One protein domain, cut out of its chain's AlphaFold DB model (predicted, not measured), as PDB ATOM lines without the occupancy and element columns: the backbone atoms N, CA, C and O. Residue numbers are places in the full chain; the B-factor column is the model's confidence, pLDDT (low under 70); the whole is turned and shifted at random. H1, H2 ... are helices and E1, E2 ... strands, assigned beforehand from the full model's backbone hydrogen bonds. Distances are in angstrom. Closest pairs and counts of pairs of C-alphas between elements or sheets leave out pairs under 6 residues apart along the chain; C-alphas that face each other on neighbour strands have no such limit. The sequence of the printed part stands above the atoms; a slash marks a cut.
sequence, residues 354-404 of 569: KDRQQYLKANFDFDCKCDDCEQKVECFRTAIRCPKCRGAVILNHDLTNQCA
ATOM      1  N   LYS A 354     191.248 185.720 233.509       94.81
ATOM      2  CA  LYS A 354     189.969 185.776 232.814       94.81
ATOM      3  C   LYS A 354     189.626 187.207 232.411       94.81
ATOM      4  O   LYS A 354     189.411 187.456 231.228       94.81
ATOM      5  N   ASP A 355     189.655 188.143 233.359       93.56
ATOM      6  CA  ASP A 355     189.256 189.529 233.104       93.56
ATOM      7  C   ASP A 355     190.199 190.210 232.111       93.56
ATOM      8  O   ASP A 355     189.748 190.947 231.238       93.56
ATOM      9  N   ARG A 356     191.512 189.949 232.187       93.38
ATOM     10  CA  ARG A 356     192.472 190.565 231.258       93.38
ATOM     11  C   ARG A 356     192.355 190.019 229.838       93.38
ATOM     12  O   ARG A 356     192.427 190.806 228.901       93.38
ATOM     13  N   GLN A 357     192.128 188.713 229.664       94.81
ATOM     14  CA  GLN A 357     191.871 188.129 228.340       94.81
ATOM     15  C   GLN A 357     190.554 188.648 227.761       94.81
ATOM     16  O   GLN A 357     190.524 189.093 226.618       94.81
ATOM     17  N   GLN A 358     189.488 188.691 228.567       92.19
ATOM     18  CA  GLN A 358     188.202 189.257 228.150       92.19
ATOM     19  C   GLN A 358     188.320 190.738 227.780       92.19
ATOM     20  O   GLN A 358     187.796 191.152 226.749       92.19
ATOM     21  N   TYR A 359     189.036 191.534 228.577       87.81
ATOM     22  CA  TYR A 359     189.284 192.943 228.288       87.81
ATOM     23  C   TYR A 359     190.038 193.123 226.969       87.81
ATOM     24  O   TYR A 359     189.611 193.922 226.135       87.81
ATOM     25  N   LEU A 360     191.128 192.379 226.753       88.12
ATOM     26  CA  LEU A 360     191.917 192.478 225.525       88.12
ATOM     27  C   LEU A 360     191.124 192.016 224.303       88.12
ATOM     28  O   LEU A 360     191.138 192.703 223.284       88.12
ATOM     29  N   LYS A 361     190.347 190.937 224.428       88.06
ATOM     30  CA  LYS A 361     189.474 190.457 223.357       88.06
ATOM     31  C   LYS A 361     188.367 191.462 223.032       88.06
ATOM     32  O   LYS A 361     188.179 191.811 221.876       88.06
ATOM     33  N   ALA A 362     187.681 192.002 224.036       81.12
ATOM     34  CA  ALA A 362     186.594 192.960 223.819       81.12
ATOM     35  C   ALA A 362     187.082 194.312 223.262       81.12
ATOM     36  O   ALA A 362     186.400 194.951 222.457       81.12
ATOM     37  N   ASN A 363     188.261 194.779 223.689       76.69
ATOM     38  CA  ASN A 363     188.754 196.109 223.322       76.69
ATOM     39  C   ASN A 363     189.692 196.099 222.110       76.69
ATOM     40  O   ASN A 363     189.675 197.072 221.359       76.69
ATOM     41  N   PHE A 364     190.428 195.016 221.866       80.62
ATOM     42  CA  PHE A 364     191.473 194.937 220.835       80.62
ATOM     43  C   PHE A 364     191.400 193.669 219.960       80.62
ATOM     44  O   PHE A 364     192.262 193.476 219.113       80.62
ATOM     45  N   ASP A 365     190.393 192.815 220.164       82.25
ATOM     46  CA  ASP A 365     190.088 191.616 219.367       82.25
ATOM     47  C   ASP A 365     191.197 190.548 219.257       82.25
ATOM     48  O   ASP A 365     191.254 189.777 218.300       82.25
ATOM     49  N   PHE A 366     192.045 190.407 220.280       87.06
ATOM     50  CA  PHE A 366     193.064 189.352 220.317       87.06
ATOM     51  C   PHE A 366     193.134 188.629 221.665       87.06
ATOM     52  O   PHE A 366     192.787 189.184 222.708       87.06
ATOM     53  N   ASP A 367     193.641 187.396 221.629       90.94
ATOM     54  CA  ASP A 367     193.981 186.616 222.820       90.94
ATOM     55  C   ASP A 367     195.469 186.788 223.146       90.94
ATOM     56  O   ASP A 367     196.344 186.514 222.319       90.94
ATOM     57  N   CYS A 368     195.785 187.234 224.361       91.38
ATOM     58  CA  CYS A 368     197.163 187.518 224.745       91.38
ATOM     59  C   CYS A 368     197.957 186.234 225.009       91.38
ATOM     60  O   CYS A 368     197.523 185.370 225.776       91.38
ATOM     61  N   LYS A 369     199.153 186.148 224.417       91.56
ATOM     62  CA  LYS A 369     200.117 185.044 224.568       91.56
ATOM     63  C   LYS A 369     201.439 185.505 225.187       91.56
ATOM     64  O   LYS A 369     202.496 185.010 224.829       91.56
ATOM     65  N   CYS A 370     201.404 186.515 226.057       87.62
ATOM     66  CA  CYS A 370     202.594 186.855 226.838       87.62
ATOM     67  C   CYS A 370     202.886 185.765 227.879       87.62
ATOM     68  O   CYS A 370     201.970 185.037 228.276       87.62
ATOM     69  N   ASP A 371     204.124 185.721 228.372       88.69
ATOM     70  CA  ASP A 371     204.586 184.737 229.358       88.69
ATOM     71  C   ASP A 371     203.630 184.614 230.555       88.69
ATOM     72  O   ASP A 371     203.221 183.513 230.911       88.69
ATOM     73  N   ASP A 372     203.170 185.737 231.118       90.38
ATOM     74  CA  ASP A 372     202.216 185.748 232.236       90.38
ATOM     75  C   ASP A 372     200.868 185.093 231.893       90.38
ATOM     76  O   ASP A 372     200.210 184.494 232.751       90.38
ATOM     77  N   CYS A 373     200.400 185.243 230.654       92.88
ATOM     78  CA  CYS A 373     199.148 184.640 230.208       92.88
ATOM     79  C   CYS A 373     199.310 183.144 229.937       92.88
ATOM     80  O   CYS A 373     198.436 182.370 230.326       92.88
ATOM     81  N   GLU A 374     200.426 182.728 229.339       93.69
ATOM     82  CA  GLU A 374     200.718 181.314 229.083       93.69
ATOM     83  C   GLU A 374     200.989 180.538 230.376       93.69
ATOM     84  O   GLU A 374     200.463 179.441 230.571       93.69
ATOM     85  N   GLN A 375     201.712 181.153 231.313       95.00
ATOM     86  CA  GLN A 375     201.963 180.616 232.652       95.00
ATOM     87  C   GLN A 375     200.751 180.738 233.587       95.00
ATOM     88  O   GLN A 375     200.796 180.257 234.720       95.00
ATOM     89  N   LYS A 376     199.651 181.354 233.129       94.06
ATOM     90  CA  LYS A 376     198.407 181.548 233.891       94.06
ATOM     91  C   LYS A 376     198.619 182.278 235.228       94.06
ATOM     92  O   LYS A 376     198.028 181.921 236.244       94.06
ATOM     93  N   VAL A 377     199.462 183.310 235.232       92.69
ATOM     94  CA  VAL A 377     199.790 184.110 236.425       92.69
ATOM     95  C   VAL A 377     198.551 184.861 236.918       92.69
ATOM     96  O   VAL A 377     197.968 185.642 236.177       92.69
ATOM     97  N   GLU A 378     198.129 184.676 238.167       93.62
ATOM     98  CA  GLU A 378     196.941 185.362 238.700       93.62
ATOM     99  C   GLU A 378     197.256 186.647 239.476       93.62
ATOM    100  O   GLU A 378     198.341 186.826 240.032       93.62
ATOM    101  N   CYS A 379     196.266 187.543 239.549       90.38
ATOM    102  CA  CYS A 379     196.368 188.779 240.325       90.38
ATOM    103  C   CYS A 379     196.048 188.530 241.807       90.38
ATOM    104  O   CYS A 379     194.891 188.511 242.225       90.38
ATOM    105  N   PHE A 380     197.078 188.411 242.643       90.69
ATOM    106  CA  PHE A 380     196.900 188.212 244.089       90.69
ATOM    107  C   PHE A 380     196.585 189.495 244.873       90.69
ATOM    108  O   PHE A 380     196.216 189.434 246.045       90.69
ATOM    109  N   ARG A 381     196.726 190.670 244.248       87.50
ATOM    110  CA  ARG A 381     196.630 191.976 244.928       87.50
ATOM    111  C   ARG A 381     195.229 192.304 245.423       87.50
ATOM    112  O   ARG A 381     195.077 193.002 246.422       87.50
ATOM    113  N   THR A 382     194.218 191.820 244.718       85.75
ATOM    114  CA  THR A 382     192.805 192.044 245.037       85.75
ATOM    115  C   THR A 382     192.144 190.804 245.631       85.75
ATOM    116  O   THR A 382     190.961 190.846 245.952       85.75
ATOM    117  N   ALA A 383     192.909 189.722 245.804       93.88
ATOM    118  CA  ALA A 383     192.384 188.440 246.225       93.88
ATOM    119  C   ALA A 383     191.850 188.477 247.661       93.88
ATOM    120  O   ALA A 383     192.452 189.065 248.567       93.88
ATOM    121  N   ILE A 384     190.733 187.787 247.867       95.56
ATOM    122  CA  ILE A 384     190.075 187.639 249.167       95.56
ATOM    123  C   ILE A 384     190.586 186.358 249.831       95.56
ATOM    124  O   ILE A 384     190.922 185.378 249.166       95.56
ATOM    125  N   ARG A 385     190.680 186.351 251.157       96.44
ATOM    126  CA  ARG A 385     191.098 185.185 251.931       96.44
ATOM    127  C   ARG A 385     190.010 184.109 251.879       96.44
ATOM    128  O   ARG A 385     188.872 184.334 252.273       96.44
ATOM    129  N   CYS A 386     190.373 182.916 251.419       96.81
ATOM    130  CA  CYS A 386     189.454 181.793 251.285       96.81
ATOM    131  C   CYS A 386     188.918 181.348 252.660       96.81
ATOM    132  O   CYS A 386     189.725 181.050 253.542       96.81
ATOM    133  N   PRO A 387     187.593 181.196 252.845       95.00
ATOM    134  CA  PRO A 387     187.024 180.720 254.106       95.00
ATOM    135  C   PRO A 387     187.410 179.268 254.432       95.00
ATOM    136  O   PRO A 387     187.429 178.892 255.598       95.00
ATOM    137  N   LYS A 388     187.757 178.457 253.420       94.25
ATOM    138  CA  LYS A 388     188.117 177.038 253.594       94.25
ATOM    139  C   LYS A 388     189.591 176.831 253.948       94.25
ATOM    140  O   LYS A 388     189.901 176.121 254.894       94.25
ATOM    141  N   CYS A 389     190.502 177.430 253.179       96.00
ATOM    142  CA  CYS A 389     191.946 177.167 253.293       96.00
ATOM    143  C   CYS A 389     192.791 178.406 253.611       96.00
ATOM    144  O   CYS A 389     194.013 178.317 253.661       96.00
ATOM    145  N   ARG A 390     192.168 179.581 253.763       95.38
ATOM    146  CA  ARG A 390     192.838 180.887 253.897       95.38
ATOM    147  C   ARG A 390     193.757 181.288 252.730       95.38
ATOM    148  O   ARG A 390     194.427 182.313 252.827       95.38
ATOM    149  N   GLY A 391     193.760 180.535 251.627       96.25
ATOM    150  CA  GLY A 391     194.449 180.881 250.381       96.25
ATOM    151  C   GLY A 391     193.773 182.017 249.606       96.25
ATOM    152  O   GLY A 391     192.723 182.514 250.001       96.25
ATOM    153  N   ALA A 392     194.367 182.423 248.487       96.62
ATOM    154  CA  ALA A 392     193.868 183.521 247.662       96.62
ATOM    155  C   ALA A 392     192.657 183.105 246.817       96.62
ATOM    156  O   ALA A 392     192.762 182.174 246.020       96.62
ATOM    157  N   VAL A 393     191.525 183.786 246.972       97.38
ATOM    158  CA  VAL A 393     190.363 183.699 246.078       97.38
ATOM    159  C   VAL A 393     190.480 184.793 245.029       97.38
ATOM    160  O   VAL A 393     190.463 185.977 245.369       97.38
ATOM    161  N   ILE A 394     190.607 184.386 243.769       96.50
ATOM    162  CA  ILE A 394     190.613 185.280 242.614       96.50
ATOM    163  C   ILE A 394     189.161 185.510 242.210       96.50
ATOM    164  O   ILE A 394     188.457 184.554 241.886       96.50
ATOM    165  N   LEU A 395     188.714 186.762 242.286       93.81
ATOM    166  CA  LEU A 395     187.367 187.195 241.922       93.81
ATOM    167  C   LEU A 395     187.421 187.909 240.570       93.81
ATOM    168  O   LEU A 395     188.224 188.827 240.407       93.81
ATOM    169  N   ASN A 396     186.569 187.486 239.639       93.62
ATOM    170  CA  ASN A 396     186.429 188.090 238.317       93.62
ATOM    171  C   ASN A 396     185.294 189.122 238.292       93.62
ATOM    172  O   ASN A 396     184.420 189.123 239.165       93.62
ATOM    173  N   HIS A 397     185.268 189.967 237.263       90.25
ATOM    174  CA  HIS A 397     184.235 190.997 237.089       90.25
ATOM    175  C   HIS A 397     182.817 190.423 236.952       90.25
ATOM    176  O   HIS A 397     181.854 191.050 237.388       90.25
ATOM    177  N   ASP A 398     182.681 189.219 236.394       90.88
ATOM    178  CA  ASP A 398     181.403 188.507 236.266       90.88
ATOM    179  C   ASP A 398     181.000 187.723 237.529       90.88
ATOM    180  O   ASP A 398     180.139 186.847 237.473       90.88
ATOM    181  N   LEU A 399     181.627 188.029 238.672       90.06
ATOM    182  CA  LEU A 399     181.406 187.430 239.993       90.06
ATOM    183  C   LEU A 399     181.831 185.961 240.131       90.06
ATOM    184  O   LEU A 399     181.830 185.424 241.245       90.06
ATOM    185  N   THR A 400     182.258 185.311 239.046       95.25
ATOM    186  CA  THR A 400     182.876 183.987 239.146       95.25
ATOM    187  C   THR A 400     184.181 184.084 239.927       95.25
ATOM    188  O   THR A 400     184.925 185.063 239.823       95.25
ATOM    189  N   ASN A 401     184.479 183.063 240.728       96.62
ATOM    190  CA  ASN A 401     185.691 183.053 241.534       96.62
ATOM    191  C   ASN A 401     186.258 181.645 241.725       96.62
ATOM    192  O   ASN A 401     185.531 180.650 241.675       96.62
ATOM    193  N   GLN A 402     187.569 181.575 241.959       96.81
ATOM    194  CA  GLN A 402     188.279 180.335 242.261       96.81
ATOM    195  C   GLN A 402     189.402 180.594 243.269       96.81
ATOM    196  O   GLN A 402     190.100 181.608 243.206       96.81
ATOM    197  N   CYS A 403     189.617 179.666 244.204       97.06
ATOM    198  CA  CYS A 403     190.789 179.727 245.072       97.06
ATOM    199  C   CYS A 403     192.037 179.181 244.371       97.06
ATOM    200  O   CYS A 403     192.096 178.008 244.010       97.06
ATOM    201  N   ALA A 404     193.092 179.992 244.293       95.19
ATOM    202  CA  ALA A 404     194.374 179.599 243.722       95.19
ATOM    203  C   ALA A 404     195.057 178.449 244.490       95.19
ATOM    204  O   ALA A 404     195.857 177.725 243.899       95.19
TER     205      ALA A 404
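AT A GLANCE: This is residues 354 to 404 of the 569 residues of the protein "SET and MYND domain-containing protein 4-like protein" of Dinothrombium tinctorium (UniProt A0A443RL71). A small two-strand hairpin of E1 and E2 and a single helix, H1, make two separate parts of a loose, elongated model, with the hairpin toward one end and H1 at the other. The short helix H2 lies off to one side on the path between them, and from it a long stretch with no named element, residues 375 to 391, runs to the hairpin and folds back into E1. The printed part has 51 residues, with two named helices and two named strands in the order H1, H2, E1, E2; the sheet has the order E1 - E2 and is antiparallel. The class is mixed, helices and strands, with under half of the residues, 22 of 51, in named elements. The whole is loose, with a radius of gyration of the C-alphas of 12.4 A, and spans 37 by 23 by 14 A.

HOW THE PARTS SIT: Strand E1, residues 392 to 395, and strand E2, residues 401 to 403, are antiparallel neighbours and form a hairpin, with 169 degrees between their directions. The C-alphas of Val 393 and Cys 403 face each other at 4.1 A, and those of Leu 395 and Asn 401 at 4.5 A. N 394 and O 402 are within hydrogen-bond range at 2.9 A, and so are N 402 and O 394 at 3.1 A. Residues 384 to 385 make a short antiparallel pairing with residues 392 to 393 of E1. Helix H1, residues 354 to 364, is apart from E1 and from E2. Helix H2, residues 371 to 374, is apart from E2. H1 and H2 are only just apart, with their closest C-alphas at 8.3 A. In H1 every O i to N i+4 pair is within hydrogen-bond range; H2, with four residues, is too short for such a pair, and its one O i to N i+3 pair is within range.

IN THESE COORDINATES: E1 runs from Ala 392, C-alpha at (193.868, 183.521, 247.662), to Leu 395 over 9.4 A. E2 runs from Asn 401 to Cys 403, C-alpha at (190.789, 179.727, 245.072), over 7.0 A. H1 begins at Lys 354, C-alpha at (189.969, 185.776, 232.814), and ends at Phe 364 after 15.2 A. H2 runs from Asp 371 to Glu 374.

THE WHOLE: The two C-alphas farthest apart are those of Phe 364 and Lys 388, at 37.5 A. The printed part has no cut. The link from H2 to E1, 17 residues, is long; that from H1 to H2 is short, and that from E1 to E2 is tight. The mean pLDDT of the printed part is 91.9, and no printed residue is under 70.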